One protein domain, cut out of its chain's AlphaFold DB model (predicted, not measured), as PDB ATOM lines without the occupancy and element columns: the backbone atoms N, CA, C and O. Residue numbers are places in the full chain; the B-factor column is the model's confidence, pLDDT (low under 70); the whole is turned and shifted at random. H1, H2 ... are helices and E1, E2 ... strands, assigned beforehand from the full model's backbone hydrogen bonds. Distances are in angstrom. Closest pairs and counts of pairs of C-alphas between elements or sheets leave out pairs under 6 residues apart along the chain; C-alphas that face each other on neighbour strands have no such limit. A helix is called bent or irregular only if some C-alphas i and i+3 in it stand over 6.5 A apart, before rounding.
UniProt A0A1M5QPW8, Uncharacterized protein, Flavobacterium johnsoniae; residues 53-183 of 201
ATOM      1  N   LYS A  53     137.527 181.665  99.374       93.38
ATOM      2  CA  LYS A  53     137.731 180.247  99.644       93.38
ATOM      3  C   LYS A  53     136.375 179.572  99.756       93.38
ATOM      4  O   LYS A  53     135.454 180.130 100.345       93.38
ATOM      5  N   GLU A  54     136.300 178.379  99.190       91.94
ATOM      6  CA  GLU A  54     135.121 177.527  99.251       91.94
ATOM      7  C   GLU A  54     134.990 176.895 100.637       91.94
ATOM      8  O   GLU A  54     135.972 176.406 101.210       91.94
ATOM      9  N   VAL A  55     133.769 176.908 101.163       91.44
ATOM     10  CA  VAL A  55     133.375 176.190 102.372       91.44
ATOM     11  C   VAL A  55     132.047 175.476 102.098       91.44
ATOM     12  O   VAL A  55     131.068 176.148 101.767       91.44
ATOM     13  N   PRO A  56     131.981 174.138 102.210       90.25
ATOM     14  CA  PRO A  56     130.727 173.410 102.054       90.25
ATOM     15  C   PRO A  56     129.801 173.662 103.252       90.25
ATOM     16  O   PRO A  56     130.240 173.617 104.402       90.25
ATOM     17  N   ALA A  57     128.520 173.904 102.979       89.38
ATOM     18  CA  ALA A  57     127.485 174.128 103.984       89.38
ATOM     19  C   ALA A  57     126.160 173.517 103.503       89.38
ATOM     20  O   ALA A  57     125.474 174.083 102.651       89.38
ATOM     21  N   GLY A  58     125.813 172.333 104.013       84.94
ATOM     22  CA  GLY A  58     124.617 171.607 103.582       84.94
ATOM     23  C   GLY A  58     124.620 171.331 102.075       84.94
ATOM     24  O   GLY A  58     125.467 170.599 101.569       84.94
ATOM     25  N   ASN A  59     123.669 171.936 101.357       87.00
ATOM     26  CA  ASN A  59     123.522 171.813  99.900       87.00
ATOM     27  C   ASN A  59     124.244 172.916  99.103       87.00
ATOM     28  O   ASN A  59     124.053 173.002  97.889       87.00
ATOM     29  N   TYR A  60     125.053 173.739  99.772       89.75
ATOM     30  CA  TYR A  60     125.701 174.907  99.189       89.75
ATOM     31  C   TYR A  60     127.225 174.824  99.250       89.75
ATOM     32  O   TYR A  60     127.806 174.263 100.185       89.75
ATOM     33  N   ILE A  61     127.870 175.468  98.281       92.00
ATOM     34  CA  ILE A  61     129.273 175.871  98.364       92.00
ATOM     35  C   ILE A  61     129.311 177.375  98.620       92.00
ATOM     36  O   ILE A  61     128.864 178.171  97.798       92.00
ATOM     37  N   LEU A  62     129.849 177.779  99.768       93.44
ATOM     38  CA  LEU A  62     129.988 179.186 100.128       93.44
ATOM     39  C   LEU A  62     131.356 179.707  99.691       93.44
ATOM     40  O   LEU A  62     132.383 179.177 100.115       93.44
ATOM     41  N   LEU A  63     131.385 180.779  98.902       93.94
ATOM     42  CA  LEU A  63     132.597 181.547  98.628       93.94
ATOM     43  C   LEU A  63     132.722 182.656  99.675       93.94
ATOM     44  O   LEU A  63     132.016 183.671  99.640       93.94
ATOM     45  N   VAL A  64     133.642 182.465 100.622       93.50
ATOM     46  CA  VAL A  64     133.892 183.396 101.735       93.50
ATOM     47  C   VAL A  64     135.309 183.965 101.684       93.50
ATOM     48  O   VAL A  64     136.221 183.281 101.216       93.50
ATOM     49  N   PRO A  65     135.554 185.203 102.155       91.44
ATOM     50  CA  PRO A  65     136.902 185.740 102.249       91.44
ATOM     51  C   PRO A  65     137.820 184.805 103.038       91.44
ATOM     52  O   PRO A  65     137.458 184.325 104.113       91.44
ATOM     53  N   ALA A  66     139.044 184.604 102.551       90.69
ATOM     54  CA  ALA A  66     140.020 183.711 103.173       90.69
ATOM     55  C   ALA A  66     140.230 184.006 104.670       90.69
ATOM     56  O   ALA A  66     140.388 183.079 105.459       90.69
ATOM     57  N   LYS A  67     140.150 185.286 105.062       90.50
ATOM     58  CA  LYS A  67     140.289 185.747 106.451       90.50
ATOM     59  C   LYS A  67     139.233 185.200 107.419       90.50
ATOM     60  O   LYS A  67     139.525 185.081 108.599       90.50
ATOM     61  N   ILE A  68     138.026 184.881 106.943       92.06
ATOM     62  CA  ILE A  68     136.939 184.359 107.792       92.06
ATOM     63  C   ILE A  68     136.704 182.861 107.612       92.06
ATOM     64  O   ILE A  68     135.894 182.286 108.333       92.06
ATOM     65  N   LYS A  69     137.399 182.220 106.666       93.06
ATOM     66  CA  LYS A  69     137.187 180.816 106.298       93.06
ATOM     67  C   LYS A  69     137.201 179.888 107.515       93.06
ATOM     68  O   LYS A  69     136.292 179.084 107.675       93.06
ATOM     69  N   GLU A  70     138.203 180.017 108.382       92.25
ATOM     70  CA  GLU A  70     138.351 179.135 109.547       92.25
ATOM     71  C   GLU A  70     137.250 179.353 110.594       92.25
ATOM     72  O   GLU A  70     136.776 178.388 111.194       92.25
ATOM     73  N   ASN A  71     136.762 180.588 110.750       92.94
ATOM     74  CA  ASN A  71     135.623 180.883 111.621       92.94
ATOM     75  C   ASN A  71     134.345 180.254 111.060       92.94
ATOM     76  O   ASN A  71     133.608 179.603 111.799       92.94
ATOM     77  N   VAL A  72     134.112 180.379 109.749       94.12
ATOM     78  CA  VAL A  72     132.968 179.742 109.079       94.12
ATOM     79  C   VAL A  72     133.045 178.224 109.237       94.12
ATOM     80  O   VAL A  72     132.082 177.614 109.685       94.12
ATOM     81  N   ILE A  73     134.206 177.614 108.977       92.25
ATOM     82  CA  ILE A  73     134.408 176.176 109.198       92.25
ATOM     83  C   ILE A  73     134.103 175.811 110.651       92.25
ATOM     84  O   ILE A  73     133.412 174.827 110.882       92.25
ATOM     85  N   SER A  74     134.566 176.601 111.626       91.38
ATOM     86  CA  SER A  74     134.354 176.320 113.049       91.38
ATOM     87  C   SER A  74     132.882 176.244 113.450       91.38
ATOM     88  O   SER A  74     132.515 175.332 114.186       91.38
ATOM     89  N   VAL A  75     132.043 177.121 112.892       93.19
ATOM     90  CA  VAL A  75     130.588 177.128 113.108       93.19
ATOM     91  C   VAL A  75     129.919 175.897 112.484       93.19
ATOM     92  O   VAL A  75     128.916 175.406 112.997       93.19
ATOM     93  N   LEU A  76     130.497 175.367 111.403       90.69
ATOM     94  CA  LEU A  76     129.963 174.239 110.635       90.69
ATOM     95  C   LEU A  76     130.548 172.869 111.040       90.69
ATOM     96  O   LEU A  76     130.109 171.842 110.519       90.69
ATOM     97  N   LYS A  77     131.532 172.821 111.954       72.81
ATOM     98  CA  LYS A  77     132.393 171.648 112.237       72.81
ATOM     99  C   LYS A  77     131.651 170.330 112.484       72.81
ATOM    100  O   LYS A  77     132.128 169.284 112.057       72.81
ATOM    101  N   GLU A  78     130.484 170.348 113.116       59.09
ATOM    102  CA  GLU A  78     129.710 169.118 113.363       59.09
ATOM    103  C   GLU A  78     128.923 168.617 112.145       59.09
ATOM    104  O   GLU A  78     128.621 167.424 112.065       59.09
ATOM    105  N   GLN A  79     128.594 169.488 111.186       55.12
ATOM    106  CA  GLN A  79     127.981 169.053 109.929       55.12
ATOM    107  C   GLN A  79     129.004 168.385 109.027       55.12
ATOM    108  O   GLN A  79     128.664 167.408 108.370       55.12
ATOM    109  N   ILE A  80     130.258 168.843 109.033       54.94
ATOM    110  CA  ILE A  80     131.320 168.247 108.215       54.94
ATOM    111  C   ILE A  80     131.493 166.767 108.597       54.94
ATOM    112  O   ILE A  80     131.385 165.905 107.726       54.94
ATOM    113  N   SER A  81     131.565 166.445 109.892       51.53
ATOM    114  CA  SER A  81     131.628 165.052 110.368       51.53
ATOM    115  C   SER A  81     130.364 164.222 110.071       51.53
ATOM    116  O   SER A  81     130.455 163.011 109.882       51.53
ATOM    117  N   ARG A  82     129.167 164.832 110.004       50.72
ATOM    118  CA  ARG A  82     127.921 164.132 109.606       50.72
ATOM    119  C   ARG A  82     127.768 163.994 108.088       50.72
ATOM    120  O   ARG A  82     127.129 163.050 107.629       50.72
ATOM    121  N   SER A  83     128.334 164.915 107.314       50.59
ATOM    122  CA  SER A  83     128.335 164.900 105.849       50.59
ATOM    123  C   SER A  83     129.267 163.818 105.299       50.59
ATOM    124  O   SER A  83     128.915 163.159 104.325       50.59
ATOM    125  N   GLU A  84     130.360 163.509 106.009       49.72
ATOM    126  CA  GLU A  84     131.213 162.343 105.733       49.72
ATOM    127  C   GLU A  84     130.440 161.013 105.852       49.72
ATOM    128  O   GLU A  84     130.720 160.068 105.116       49.72
ATOM    129  N   LEU A  85     129.399 160.959 106.696       44.91
ATOM    130  CA  LEU A  85     128.475 159.823 106.834       44.91
ATOM    131  C   LEU A  85     127.318 159.827 105.815       44.91
ATOM    132  O   LEU A  85     126.676 158.794 105.625       44.91
ATOM    133  N   LYS A  86     127.044 160.958 105.150       45.09
ATOM    134  CA  LYS A  86     125.973 161.116 104.146       45.09
ATOM    135  C   LYS A  86     126.482 161.203 102.706       45.09
ATOM    136  O   LYS A  86     125.711 161.573 101.824       45.09
ATOM    137  N   ASN A  87     127.719 160.784 102.438       44.94
ATOM    138  CA  ASN A  87     128.213 160.537 101.081       44.94
ATOM    139  C   ASN A  87     127.523 159.311 100.446       44.94
ATOM    140  O   ASN A  87     128.145 158.304 100.126       44.94
ATOM    141  N   TYR A  88     126.213 159.415 100.239       42.53
ATOM    142  CA  TYR A  88     125.500 158.731  99.178       42.53
ATOM    143  C   TYR A  88     125.170 159.800  98.127       42.53
ATOM    144  O   TYR A  88     124.175 160.512  98.217       42.53
ATOM    145  N   GLN A  89     126.038 159.881  97.116       47.34
ATOM    146  CA  GLN A  89     125.648 160.245  95.751       47.34
ATOM    147  C   GLN A  89     125.140 161.683  95.505       47.34
ATOM    148  O   GLN A  89     124.121 161.879  94.849       47.34
ATOM    149  N   LYS A  90     125.883 162.716  95.915       51.06
ATOM    150  CA  LYS A  90     125.768 164.027  95.253       51.06
ATOM    151  C   LYS A  90     127.155 164.523  94.869       51.06
ATOM    152  O   LYS A  90     128.039 164.614  95.713       51.06
ATOM    153  N   SER A  91     127.373 164.722  93.572       55.94
ATOM    154  CA  SER A  91     128.647 165.215  93.058       55.94
ATOM    155  C   SER A  91     128.791 166.699  93.405       55.94
ATOM    156  O   SER A  91     127.789 167.412  93.443       55.94
ATOM    157  N   ASN A  92     130.015 167.192  93.629       57.59
ATOM    158  CA  ASN A  92     130.244 168.622  93.900       57.59
ATOM    159  C   ASN A  92     129.681 169.547  92.799       57.59
ATOM    160  O   ASN A  92     129.452 170.722  93.061       57.59
ATOM    161  N   SER A  93     129.424 169.030  91.590       57.12
ATOM    162  CA  SER A  93     128.788 169.765  90.488       57.12
ATOM    163  C   SER A  93     127.285 170.023  90.653       57.12
ATOM    164  O   SER A  93     126.740 170.793  89.871       57.12
ATOM    165  N   ASP A  94     126.621 169.431  91.652       68.12
ATOM    166  CA  ASP A  94     125.176 169.593  91.884       68.12
ATOM    167  C   ASP A  94     124.846 170.526  93.074       68.12
ATOM    168  O   ASP A  94     123.683 170.606  93.495       68.12
ATOM    169  N   LEU A  95     125.853 171.158  93.693       78.06
ATOM    170  CA  LEU A  95     125.670 172.107  94.798       78.06
ATOM    171  C   LEU A  95     125.616 173.546  94.282       78.06
ATOM    172  O   LEU A  95     126.433 173.959  93.455       78.06
ATOM    173  N   ASP A  96     124.695 174.330  94.837       86.88
ATOM    174  CA  ASP A  96     124.570 175.743  94.498       86.88
ATOM    175  C   ASP A  96     125.727 176.530  95.121       86.88
ATOM    176  O   ASP A  96     125.984 176.451  96.326       86.88
ATOM    177  N   THR A  97     126.441 177.301  94.301       90.62
ATOM    178  CA  THR A  97     127.537 178.154  94.772       90.62
ATOM    179  C   THR A  97     127.020 179.552  95.076       90.62
ATOM    180  O   THR A  97     126.464 180.216  94.203       90.62
ATOM    181  N   ILE A  98     127.231 180.018  96.306       91.62
ATOM    182  CA  ILE A  98     126.804 181.341  96.768       91.62
ATOM    183  C   ILE A  98     128.028 182.118  97.227       91.62
ATOM    184  O   ILE A  98     128.845 181.620  98.003       91.62
ATOM    185  N   SER A  99     128.155 183.353  96.748       90.75
ATOM    186  CA  SER A  99     129.269 184.223  97.104       90.75
ATOM    187  C   SER A  99     128.852 185.287  98.104       90.75
ATOM    188  O   SER A  99     127.895 186.023  97.874       90.75
ATOM    189  N   SER A 100     129.613 185.403  99.190       90.19
ATOM    190  CA  SER A 100     129.353 186.368 100.270       90.19
ATOM    191  C   SER A 100     129.468 187.837  99.856       90.19
ATOM    192  O   SER A 100     128.987 188.701 100.579       90.19
ATOM    193  N   ASP A 101     130.081 188.153  98.713       88.62
ATOM    194  CA  ASP A 101     130.092 189.513  98.161       88.62
ATOM    195  C   ASP A 101     128.850 189.832  97.313       88.62
ATOM    196  O   ASP A 101     128.442 190.992  97.256       88.62
ATOM    197  N   GLN A 102     128.250 188.821  96.678       89.44
ATOM    198  CA  GLN A 102     127.043 188.955  95.858       89.44
ATOM    199  C   GLN A 102     125.772 188.836  96.702       89.44
ATOM    200  O   GLN A 102     124.844 189.624  96.536       89.44
ATOM    201  N   ASP A 103     125.746 187.879  97.631       94.00
ATOM    202  CA  ASP A 103     124.644 187.656  98.566       94.00
ATOM    203  C   ASP A 103     125.174 187.472 100.000       94.00
ATOM    204  O   ASP A 103     125.250 186.351 100.525       94.00
ATOM    205  N   PRO A 104     125.585 188.575 100.657       94.25
ATOM    206  CA  PRO A 104     126.126 188.524 102.010       94.25
ATOM    207  C   PRO A 104     125.101 188.008 103.020       94.25
ATOM    208  O   PRO A 104     125.442 187.212 103.891       94.25
ATOM    209  N   VAL A 105     123.840 188.433 102.907       96.56
ATOM    210  CA  VAL A 105     122.791 188.041 103.856       96.56
ATOM    211  C   VAL A 105     122.437 186.573 103.670       96.56
ATOM    212  O   VAL A 105     122.443 185.839 104.653       96.56
ATOM    213  N   GLY A 106     122.193 186.117 102.437       96.88
ATOM    214  CA  GLY A 106     121.903 184.710 102.163       96.88
ATOM    215  C   GLY A 106     123.029 183.791 102.626       96.88
ATOM    216  O   GLY A 106     122.765 182.792 103.293       96.88
ATOM    217  N   THR A 107     124.286 184.187 102.405       96.75
ATOM    218  CA  THR A 107     125.449 183.449 102.926       96.75
ATOM    219  C   THR A 107     125.401 183.299 104.450       96.75
ATOM    220  O   THR A 107     125.584 182.200 104.972       96.75
ATOM    221  N   LEU A 108     125.122 184.380 105.184       98.00
ATOM    222  CA  LEU A 108     125.041 184.349 106.648       98.00
ATOM    223  C   LEU A 108     123.849 183.533 107.157       98.00
ATOM    224  O   LEU A 108     123.973 182.827 108.158       98.00
ATOM    225  N   LEU A 109     122.710 183.593 106.464       98.06
ATOM    226  CA  LEU A 109     121.537 182.789 106.804       98.06
ATOM    227  C   LEU A 109     121.817 181.292 106.636       98.06
ATOM    228  O   LEU A 109     121.414 180.518 107.503       98.06
ATOM    229  N   ILE A 110     122.558 180.897 105.596       96.56
ATOM    230  CA  ILE A 110     123.001 179.507 105.405       96.56
ATOM    231  C   ILE A 110     123.952 179.087 106.525       96.56
ATOM    232  O   ILE A 110     123.774 178.022 107.106       96.56
ATOM    233  N   ILE A 111     124.922 179.930 106.893       96.50
ATOM    234  CA  ILE A 111     125.831 179.642 108.018       96.50
ATOM    235  C   ILE A 111     125.040 179.429 109.317       96.50
ATOM    236  O   ILE A 111     125.327 178.500 110.072       96.50
ATOM    237  N   ALA A 112     124.020 180.254 109.575       97.12
ATOM    238  CA  ALA A 112     123.153 180.088 110.737       97.12
ATOM    239  C   ALA A 112     122.331 178.787 110.669       97.12
ATOM    240  O   ALA A 112     122.248 178.067 111.667       97.12
ATOM    241  N   ASP A 113     121.757 178.457 109.509       95.50
ATOM    242  CA  ASP A 113     120.967 177.236 109.306       95.50
ATOM    243  C   ASP A 113     121.777 175.955 109.450       95.50
ATOM    244  O   ASP A 113     121.302 174.990 110.050       95.50
ATOM    245  N   GLU A 114     123.006 175.961 108.952       94.00
ATOM    246  CA  GLU A 114     123.892 174.802 108.969       94.00
ATOM    247  C   GLU A 114     124.702 174.696 110.274       94.00
ATOM    248  O   GLU A 114     125.375 173.697 110.515       94.00
ATOM    249  N   SER A 115     124.596 175.675 111.175       93.81
ATOM    250  CA  SER A 115     125.200 175.593 112.509       93.81
ATOM    251  C   SER A 115     124.599 174.467 113.371       93.81
ATOM    252  O   SER A 115     123.534 173.900 113.089       93.81
ATOM    253  N   THR A 116     125.263 174.165 114.485       91.12
ATOM    254  CA  THR A 116     124.822 173.177 115.487       91.12
ATOM    255  C   THR A 116     123.715 173.668 116.412       91.12
ATOM    256  O   THR A 116     123.201 172.892 117.216       91.12
ATOM    257  N   LEU A 117     123.331 174.943 116.310       94.50
ATOM    258  CA  LEU A 117     122.367 175.563 117.208       94.50
ATOM    259  C   LEU A 117     120.982 174.900 117.129       94.50
ATOM    260  O   LEU A 117     120.524 174.464 116.068       94.50
ATOM    261  N   GLY A 118     120.273 174.883 118.258       94.81
ATOM    262  CA  GLY A 118     118.859 174.512 118.290       94.81
ATOM    263  C   GLY A 118     117.993 175.483 117.477       94.81
ATOM    264  O   GLY A 118     118.344 176.648 117.290       94.81
ATOM    265  N   SER A 119     116.824 175.029 117.013       96.25
ATOM    266  CA  SER A 119     115.953 175.802 116.109       96.25
ATOM    267  C   SER A 119     115.593 177.198 116.629       96.25
ATOM    268  O   SER A 119     115.561 178.147 115.851       96.25
ATOM    269  N   SER A 120     115.362 177.341 117.940       97.19
ATOM    270  CA  SER A 120     115.057 178.644 118.546       97.19
ATOM    271  C   SER A 120     116.238 179.613 118.456       97.19
ATOM    272  O   SER A 120     116.046 180.786 118.149       97.19
ATOM    273  N   LEU A 121     117.460 179.127 118.687       97.94
ATOM    274  CA  LEU A 121     118.673 179.942 118.613       97.94
ATOM    275  C   LEU A 121     119.028 180.285 117.167       97.94
ATOM    276  O   LEU A 121     119.439 181.404 116.891       97.94
ATOM    277  N   LYS A 122     118.786 179.370 116.220       97.88
ATOM    278  CA  LYS A 122     118.903 179.677 114.787       97.88
ATOM    279  C   LYS A 122     117.987 180.827 114.386       97.88
ATOM    280  O   LYS A 122     118.419 181.725 113.673       97.88
ATOM    281  N   LEU A 123     116.737 180.823 114.853       98.44
ATOM    282  CA  LEU A 123     115.788 181.897 114.554       98.44
ATOM    283  C   LEU A 123     116.236 183.244 115.143       98.44
ATOM    284  O   LEU A 123     116.177 184.259 114.452       98.44
ATOM    285  N   ASP A 124     116.717 183.241 116.384       98.50
ATOM    286  CA  ASP A 124     117.274 184.421 117.054       98.50
ATOM    287  C   ASP A 124     118.494 184.990 116.303       98.50
ATOM    288  O   ASP A 124     118.505 186.170 115.946       98.50
ATOM    289  N   VAL A 125     119.460 184.139 115.943       98.69
ATOM    290  CA  VAL A 125     120.648 184.526 115.162       98.69
ATOM    291  C   VAL A 125     120.272 185.052 113.775       98.69
ATOM    292  O   VAL A 125     120.833 186.044 113.313       98.69
ATOM    293  N   LYS A 126     119.292 184.440 113.104       98.69
ATOM    294  CA  LYS A 126     118.764 184.949 111.830       98.69
ATOM    295  C   LYS A 126     118.129 186.327 111.985       98.69
ATOM    296  O   LYS A 126     118.350 187.192 111.140       98.69
ATOM    297  N   GLY A 127     117.377 186.547 113.063       98.69
ATOM    298  CA  GLY A 127     116.829 187.860 113.403       98.69
ATOM    299  C   GLY A 127     117.930 188.903 113.590       98.69
ATOM    300  O   GLY A 127     117.849 189.991 113.021       98.69
ATOM    301  N   TYR A 128     118.997 188.546 114.307       98.75
ATOM    302  CA  TYR A 128     120.190 189.378 114.438       98.75
ATOM    303  C   TYR A 128     120.825 189.715 113.079       98.75
ATOM    304  O   TYR A 128     121.033 190.891 112.800       98.75
ATOM    305  N   ILE A 129     121.057 188.726 112.206       98.75
ATOM    306  CA  ILE A 129     121.642 188.929 110.864       98.75
ATOM    307  C   ILE A 129     120.804 189.906 110.030       98.75
ATOM    308  O   ILE A 129     121.346 190.823 109.410       98.75
ATOM    309  N   VAL A 130     119.480 189.729 110.017       98.50
ATOM    310  CA  VAL A 130     118.564 190.605 109.270       98.50
ATOM    311  C   VAL A 130     118.600 192.026 109.828       98.50
ATOM    312  O   VAL A 130     118.738 192.981 109.065       98.50
ATOM    313  N   ASN A 131     118.535 192.177 111.151       98.44
ATOM    314  CA  ASN A 131     118.587 193.485 111.799       98.44
ATOM    315  C   ASN A 131     119.926 194.188 111.557       98.44
ATOM    316  O   ASN A 131     119.936 195.361 111.195       98.44
ATOM    317  N   LEU A 132     121.040 193.464 111.665       97.62
ATOM    318  CA  LEU A 132     122.372 193.985 111.385       97.62
ATOM    319  C   LEU A 132     122.502 194.444 109.923       97.62
ATOM    320  O   LEU A 132     123.032 195.520 109.648       97.62
ATOM    321  N   SER A 133     121.967 193.671 108.976       96.00
ATOM    322  CA  SER A 133     121.935 194.050 107.559       96.00
ATOM    323  C   SER A 133     121.118 195.325 107.309       96.00
ATOM    324  O   SER A 133     121.510 196.165 106.497       96.00
ATOM    325  N   ASN A 134     120.027 195.529 108.052       96.44
ATOM    326  CA  ASN A 134     119.218 196.748 107.963       96.44
ATOM    327  C   ASN A 134     119.952 197.999 108.481       96.44
ATOM    328  O   ASN A 134     119.556 199.117 108.154       96.44
ATOM    329  N   LEU A 135     121.033 197.830 109.250       94.19
ATOM    330  CA  LEU A 135     121.899 198.926 109.697       94.19
ATOM    331  C   LEU A 135     122.991 199.286 108.678       94.19
ATOM    332  O   LEU A 135     123.800 200.184 108.921       94.19
ATOM    333  N   ARG A 136     123.034 198.634 107.511       88.62
ATOM    334  CA  ARG A 136     123.962 199.022 106.444       88.62
ATOM    335  C   ARG A 136     123.717 200.472 106.019       88.62
ATOM    336  O   ARG A 136     122.591 200.882 105.760       88.62
ATOM    337  N   GLY A 137     124.800 201.243 105.928       86.62
ATOM    338  CA  GLY A 137     124.760 202.673 105.605       86.62
ATOM    339  C   GLY A 137     124.511 203.598 106.802       86.62
ATOM    340  O   GLY A 137     124.548 204.813 106.626       86.62
ATOM    341  N   GLN A 138     124.293 203.055 108.004       88.75
ATOM    342  CA  GLN A 138     124.239 203.842 109.237       88.75
ATOM    343  C   GLN A 138     125.641 204.230 109.726       88.75
ATOM    344  O   GLN A 138     126.660 203.729 109.241       88.75
ATOM    345  N   GLN A 139     125.693 205.137 110.706       85.44
ATOM    346  CA  GLN A 139     126.943 205.516 111.365       85.44
ATOM    347  C   GLN A 139     127.540 204.324 112.120       85.44
ATOM    348  O   GLN A 139     126.808 203.562 112.747       85.44
ATOM    349  N   TYR A 140     128.871 204.189 112.096       86.19
ATOM    350  CA  TYR A 140     129.552 203.022 112.669       86.19
ATOM    351  C   TYR A 140     129.223 202.809 114.149       86.19
ATOM    352  O   TYR A 140     128.950 201.680 114.518       86.19
ATOM    353  N   HIS A 141     129.146 203.868 114.965       87.38
ATOM    354  CA  HIS A 141     128.800 203.728 116.385       87.38
ATOM    355  C   HIS A 141     127.414 203.090 116.602       87.38
ATOM    356  O   HIS A 141     127.245 202.322 117.533       87.38
ATOM    357  N   ILE A 142     126.440 203.341 115.715       91.00
ATOM    358  CA  ILE A 142     125.102 202.727 115.792       91.00
ATOM    359  C   ILE A 142     125.193 201.222 115.514       91.00
ATOM    360  O   ILE A 142     124.530 200.419 116.168       91.00
ATOM    361  N   VAL A 143     126.000 200.844 114.518       93.19
ATOM    362  CA  VAL A 143     126.235 199.440 114.153       93.19
ATOM    363  C   VAL A 143     126.998 198.723 115.267       93.19
ATOM    364  O   VAL A 143     126.595 197.639 115.677       93.19
ATOM    365  N   ASP A 144     128.064 199.341 115.769       92.50
ATOM    366  CA  ASP A 144     128.934 198.810 116.817       92.50
ATOM    367  C   ASP A 144     128.169 198.621 118.134       92.50
ATOM    368  O   ASP A 144     128.157 197.521 118.684       92.50
ATOM    369  N   ASP A 145     127.401 199.627 118.568       96.44
ATOM    370  CA  ASP A 145     126.529 199.518 119.741       96.44
ATOM    371  C   ASP A 145     125.535 198.358 119.589       96.44
ATOM    372  O   ASP A 145     125.346 197.576 120.520       96.44
ATOM    373  N   PHE A 146     124.917 198.197 118.413       97.81
ATOM    374  CA  PHE A 146     123.993 197.088 118.163       97.81
ATOM    375  C   PHE A 146     124.676 195.718 118.304       97.81
ATOM    376  O   PHE A 146     124.132 194.829 118.967       97.81
ATOM    377  N   ILE A 147     125.864 195.549 117.712       97.44
ATOM    378  CA  ILE A 147     126.651 194.312 117.805       97.44
ATOM    379  C   ILE A 147     127.015 194.042 119.269       97.44
ATOM    380  O   ILE A 147     126.708 192.970 119.795       97.44
ATOM    381  N   ILE A 148     127.594 195.026 119.961       97.56
ATOM    382  CA  ILE A 148     128.033 194.907 121.355       97.56
ATOM    383  C   ILE A 148     126.867 194.516 122.267       97.56
ATOM    384  O   ILE A 148     127.002 193.590 123.071       97.56
ATOM    385  N   GLN A 149     125.710 195.172 122.140       98.62
ATOM    386  CA  GLN A 149     124.539 194.860 122.964       98.62
ATOM    387  C   GLN A 149     124.036 193.435 122.726       98.62
ATOM    388  O   GLN A 149     123.741 192.712 123.684       98.62
ATOM    389  N   TYR A 150     123.984 193.001 121.464       98.69
ATOM    390  CA  TYR A 150     123.626 191.627 121.143       98.69
ATOM    391  C   TYR A 150     124.606 190.644 121.791       98.69
ATOM    392  O   TYR A 150     124.186 189.746 122.519       98.69
ATOM    393  N   GLU A 151     125.911 190.836 121.620       98.56
ATOM    394  CA  GLU A 151     126.899 189.911 122.163       98.56
ATOM    395  C   GLU A 151     126.942 189.882 123.698       98.56
ATOM    396  O   GLU A 151     127.096 188.809 124.287       98.56
ATOM    397  N   ILE A 152     126.782 191.031 124.364       98.69
ATOM    398  CA  ILE A 152     126.659 191.103 125.827       98.69
ATOM    399  C   ILE A 152     125.463 190.268 126.283       98.69
ATOM    400  O   ILE A 152     125.619 189.442 127.186       98.69
ATOM    401  N   SER A 153     124.308 190.414 125.624       98.38
ATOM    402  CA  SER A 153     123.105 189.657 125.981       98.38
ATOM    403  C   SER A 153     123.339 188.141 125.914       98.38
ATOM    404  O   SER A 153     122.944 187.419 126.826       98.38
ATOM    405  N   LYS A 154     124.073 187.651 124.904       98.44
ATOM    406  CA  LYS A 154     124.378 186.218 124.744       98.44
ATOM    407  C   LYS A 154     125.438 185.726 125.723       98.44
ATOM    408  O   LYS A 154     125.341 184.607 126.223       98.44
ATOM    409  N   ARG A 155     126.435 186.552 126.060       98.25
ATOM    410  CA  ARG A 155     127.431 186.210 127.092       98.25
ATOM    411  C   ARG A 155     126.782 186.076 128.471       98.25
ATOM    412  O   ARG A 155     127.115 185.143 129.205       98.25
ATOM    413  N   GLN A 156     125.853 186.973 128.794       98.12
ATOM    414  CA  GLN A 156     125.180 187.038 130.094       98.12
ATOM    415  C   GLN A 156     124.028 186.038 130.253       98.12
ATOM    416  O   GLN A 156     123.652 185.739 131.385       98.12
ATOM    417  N   ASP A 157     123.495 185.490 129.162       97.81
ATOM    418  CA  ASP A 157     122.421 184.500 129.223       97.81
ATOM    419  C   ASP A 157     122.901 183.196 129.890       97.81
ATOM    420  O   ASP A 157     123.761 182.482 129.368       97.81
ATOM    421  N   SER A 158     122.368 182.881 131.072       97.44
ATOM    422  CA  SER A 158     122.713 181.668 131.818       97.44
ATOM    423  C   SER A 158     122.051 180.400 131.275       97.44
ATOM    424  O   SER A 158     122.431 179.310 131.692       97.44
ATOM    425  N   ALA A 159     121.053 180.523 130.394       97.25
ATOM    426  CA  ALA A 159     120.380 179.384 129.777       97.25
ATOM    427  C   ALA A 159     121.171 178.800 128.595       97.25
ATOM    428  O   ALA A 159     120.955 177.642 128.243       97.25
ATOM    429  N   LEU A 160     122.085 179.577 128.003       97.62
ATOM    430  CA  LEU A 160     122.926 179.129 126.895       97.62
ATOM    431  C   LEU A 160     124.118 178.308 127.382       97.62
ATOM    432  O   LEU A 160     124.856 178.714 128.286       97.62
ATOM    433  N   LEU A 161     124.365 177.196 126.698       96.88
ATOM    434  CA  LEU A 161     125.574 176.403 126.867       96.88
ATOM    435  C   LEU A 161     126.798 177.147 126.315       96.88
ATOM    436  O   LEU A 161     126.696 177.997 125.429       96.88
ATOM    437  N   THR A 162     127.991 176.804 126.805       96.31
ATOM    438  CA  THR A 162     129.247 177.443 126.373       96.31
ATOM    439  C   THR A 162     129.459 177.352 124.860       96.31
ATOM    440  O   THR A 162     129.747 178.360 124.222       96.31
ATOM    441  N   ASN A 163     129.239 176.177 124.266       94.56
ATOM    442  CA  ASN A 163     129.376 175.963 122.823       94.56
ATOM    443  C   ASN A 163     128.329 176.743 122.006       94.56
ATOM    444  O   ASN A 163     128.627 177.207 120.905       94.56
ATOM    445  N   GLU A 164     127.113 176.916 122.530       96.56
ATOM    446  CA  GLU A 164     126.080 177.737 121.890       96.56
ATOM    447  C   GLU A 164     126.491 179.208 121.889       96.56
ATOM    448  O   GLU A 164     126.428 179.857 120.846       96.56
ATOM    449  N   LYS A 165     126.995 179.720 123.023       97.81
ATOM    450  CA  LYS A 165     127.538 181.084 123.112       97.81
ATOM    451  C   LYS A 165     128.673 181.291 122.122       97.81
ATOM    452  O   LYS A 165     128.645 182.250 121.360       97.81
ATOM    453  N   GLU A 166     129.648 180.389 122.102       96.75
ATOM    454  CA  GLU A 166     130.783 180.452 121.177       96.75
ATOM    455  C   GLU A 166     130.328 180.453 119.715       96.75
ATOM    456  O   GLU A 166     130.805 181.266 118.922       96.75
ATOM    457  N   THR A 167     129.361 179.601 119.365       96.88
ATOM    458  CA  THR A 167     128.806 179.532 118.008       96.88
ATOM    459  C   THR A 167     128.088 180.831 117.640       96.88
ATOM    460  O   THR A 167     128.339 181.386 116.572       96.88
ATOM    461  N   ILE A 168     127.243 181.365 118.527       98.31
ATOM    462  CA  ILE A 168     126.506 182.616 118.297       98.31
ATOM    463  C   ILE A 168     127.464 183.804 118.141       98.31
ATOM    464  O   ILE A 168     127.316 184.591 117.208       98.31
ATOM    465  N   LEU A 169     128.464 183.924 119.017       98.12
ATOM    466  CA  LEU A 169     129.466 184.992 118.954       98.12
ATOM    467  C   LEU A 169     130.354 184.863 117.707       98.12
ATOM    468  O   LEU A 169     130.706 185.865 117.087       98.12
ATOM    469  N   SER A 170     130.659 183.638 117.279       97.62
ATOM    470  CA  SER A 170     131.375 183.403 116.022       97.62
ATOM    471  C   SER A 170     130.544 183.849 114.821       97.62
ATOM    472  O   SER A 170     131.062 184.540 113.946       97.62
ATOM    473  N   ILE A 171     129.245 183.528 114.791       98.06
ATOM    474  CA  ILE A 171     128.336 184.007 113.740       98.06
ATOM    475  C   ILE A 171     128.210 185.536 113.780       98.06
ATOM    476  O   ILE A 171     128.188 186.155 112.718       98.06
ATOM    477  N   SER A 172     128.193 186.155 114.965       98.19
ATOM    478  CA  SER A 172     128.221 187.619 115.121       98.19
ATOM    479  C   SER A 172     129.433 188.237 114.422       98.19
ATOM    480  O   SER A 172     129.273 189.049 113.508       98.19
ATOM    481  N   SER A 173     130.633 187.761 114.758       96.75
ATOM    482  CA  SER A 173     131.890 188.236 114.168       96.75
ATOM    483  C   SER A 173     131.969 187.986 112.655       96.75
ATOM    484  O   SER A 173     132.395 188.853 111.891       96.75
ATOM    485  N   ILE A 174     131.511 186.819 112.187       96.81
ATOM    486  CA  ILE A 174     131.414 186.517 110.752       96.81
ATOM    487  C   ILE A 174     130.461 187.504 110.063       96.81
ATOM    488  O   ILE A 174     130.778 188.004 108.985       96.81
ATOM    489  N   SER A 175     129.319 187.808 110.683       97.12
ATOM    490  CA  SER A 175     128.310 188.717 110.130       97.12
ATOM    491  C   SER A 175     128.847 190.133 109.975       97.12
ATOM    492  O   SER A 175     128.686 190.728 108.910       97.12
ATOM    493  N   GLU A 176     129.549 190.644 110.987       94.50
ATOM    494  CA  GLU A 176     130.244 191.928 110.903       94.50
ATOM    495  C   GLU A 176     131.259 191.927 109.751       94.50
ATOM    496  O   GLU A 176     131.229 192.795 108.875       94.50
ATOM    497  N   ALA A 177     132.115 190.905 109.694       92.50
ATOM    498  CA  ALA A 177     133.161 190.807 108.687       92.50
ATOM    499  C   ALA A 177     132.619 190.684 107.253       92.50
ATOM    500  O   ALA A 177     133.271 191.168 106.327       92.50
ATOM    501  N   VAL A 178     131.465 190.038 107.058       93.12
ATOM    502  CA  VAL A 178     130.803 189.892 105.752       93.12
ATOM    503  C   VAL A 178     130.068 191.176 105.360       93.12
ATOM    504  O   VAL A 178     130.253 191.667 104.247       93.12
ATOM    505  N   LEU A 179     129.266 191.751 106.260       93.00
ATOM    506  CA  LEU A 179     128.395 192.890 105.943       93.00
ATOM    507  C   LEU A 179     129.132 194.236 105.924       93.00
ATOM    508  O   LEU A 179     128.729 195.132 105.178       93.00
ATOM    509  N   PHE A 180     130.205 194.373 106.707       87.06
ATOM    510  CA  PHE A 180     130.909 195.640 106.939       87.06
ATOM    511  C   PHE A 180     132.410 195.573 106.633       87.06
ATOM    512  O   PHE A 180     133.186 196.389 107.135       87.06
ATOM    513  N   SER A 181     132.843 194.635 105.778       72.31
ATOM    514  CA  SER A 181     134.245 194.575 105.346       72.31
ATOM    515  C   SER A 181     134.752 195.929 104.816       72.31
ATOM    516  O   SER A 181     134.052 196.654 104.104       72.31
ATOM    517  N   GLU A 182     136.006 196.248 105.146       57.81
ATOM    518  CA  GLU A 182     136.679 197.544 104.935       57.81
ATOM    519  C   GLU A 182     136.584 198.116 103.516       57.81
ATOM    520  O   GLU A 182     136.700 199.323 103.336       57.81
ATOM    521  N   LYS A 183     136.306 197.287 102.505       52.12
ATOM    522  CA  LYS A 183     136.167 197.708 101.104       52.12
ATOM    523  C   LYS A 183     135.044 198.741 100.888       52.12
ATOM    524  O   LYS A 183     135.054 199.431  99.875       52.12
TER     525      LYS A 183
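Overview. This is residues 53 to 183 of the 201 residues of an uncharacterized protein of Flavobacterium johnsoniae (UniProt A0A1M5QPW8). What stands out first? A bundle of five helices has a small three-stranded sheet at one side, with H1 and H2 packed over one face of the sheet and the other face bare. H2, H3, H4 and H5 run alternately opposite ways, H5 touches the other four helices, and loop residues 84 to 89 stick out. What is it made of? The printed part has 131 residues, with E1, E2, H1, E3, H2, H3, H4 and H5 in that order, mostly helix; the sheet, E1, E2, E3, is mixed. How large is it? It is compact, with a radius of gyration of the C-alphas of 14.9 A and spans of 47 by 37 by 22 A.

Along the chain. Where are the strands? E1 is residues 53 to 57, from C-alpha 53 at (137.731, 180.247, 99.644); E2 is 60 to 65, and E3 is 96 to 99. Where are the helices? H1 is residues 66 to 83, 22.3 A long; H2 is 104 to 114, 15.5 A; H3 is 119 to 134, 22.7 A. H4 is 140 to 156, 24.0 A, and H5 is 162 to 179, 25.6 A, ending at C-alpha 179 (128.395, 192.890, 105.943). Is any helix irregular? H1 is irregular, with C-alphas 75 and 78 8.1 A apart, and has a kink of 68 degrees near residue 76.

Arrangement. How is the sheet paired? E1 and E2 form an antiparallel hairpin, with N 55 and O 62 2.9 A apart; E2 and E3 are parallel, with N 63 and O 98 2.8 A apart. E2, H1, E3 form a strand-helix-strand unit, two parallel neighbour strands with a helix between. What is on the sheet? H1 and H2 are on the same face, at heights of 8.1 A and 9.4 A over the sheet, in two layers, helices on one face of a sheet. How does H5 stand? As the hub, it touches H1 at a steep tilt of 45 degrees, closest C-alphas Thr 167 and Val 75, 5.7 A, and H4 at a shallow tilt of 11 degrees, closest C-alphas Lys 165 and Lys 154, 6.2 A. Are the helix backbones complete? Every O i to N i+4 pair is within hydrogen-bond range in H2, H3, H4 and H5, but 9 of 14 in H1.

Size, cuts and confidence. What spans it? The C-alphas farthest apart are those of Tyr 88 and Gln 139, 48.4 A. Are there cuts or long links? The printed part has no cut, and the link from H1 to E3, 12 residues, is long. Where is confidence low? Residues 78 to 94 and 182 to 183 are under 70 in pLDDT.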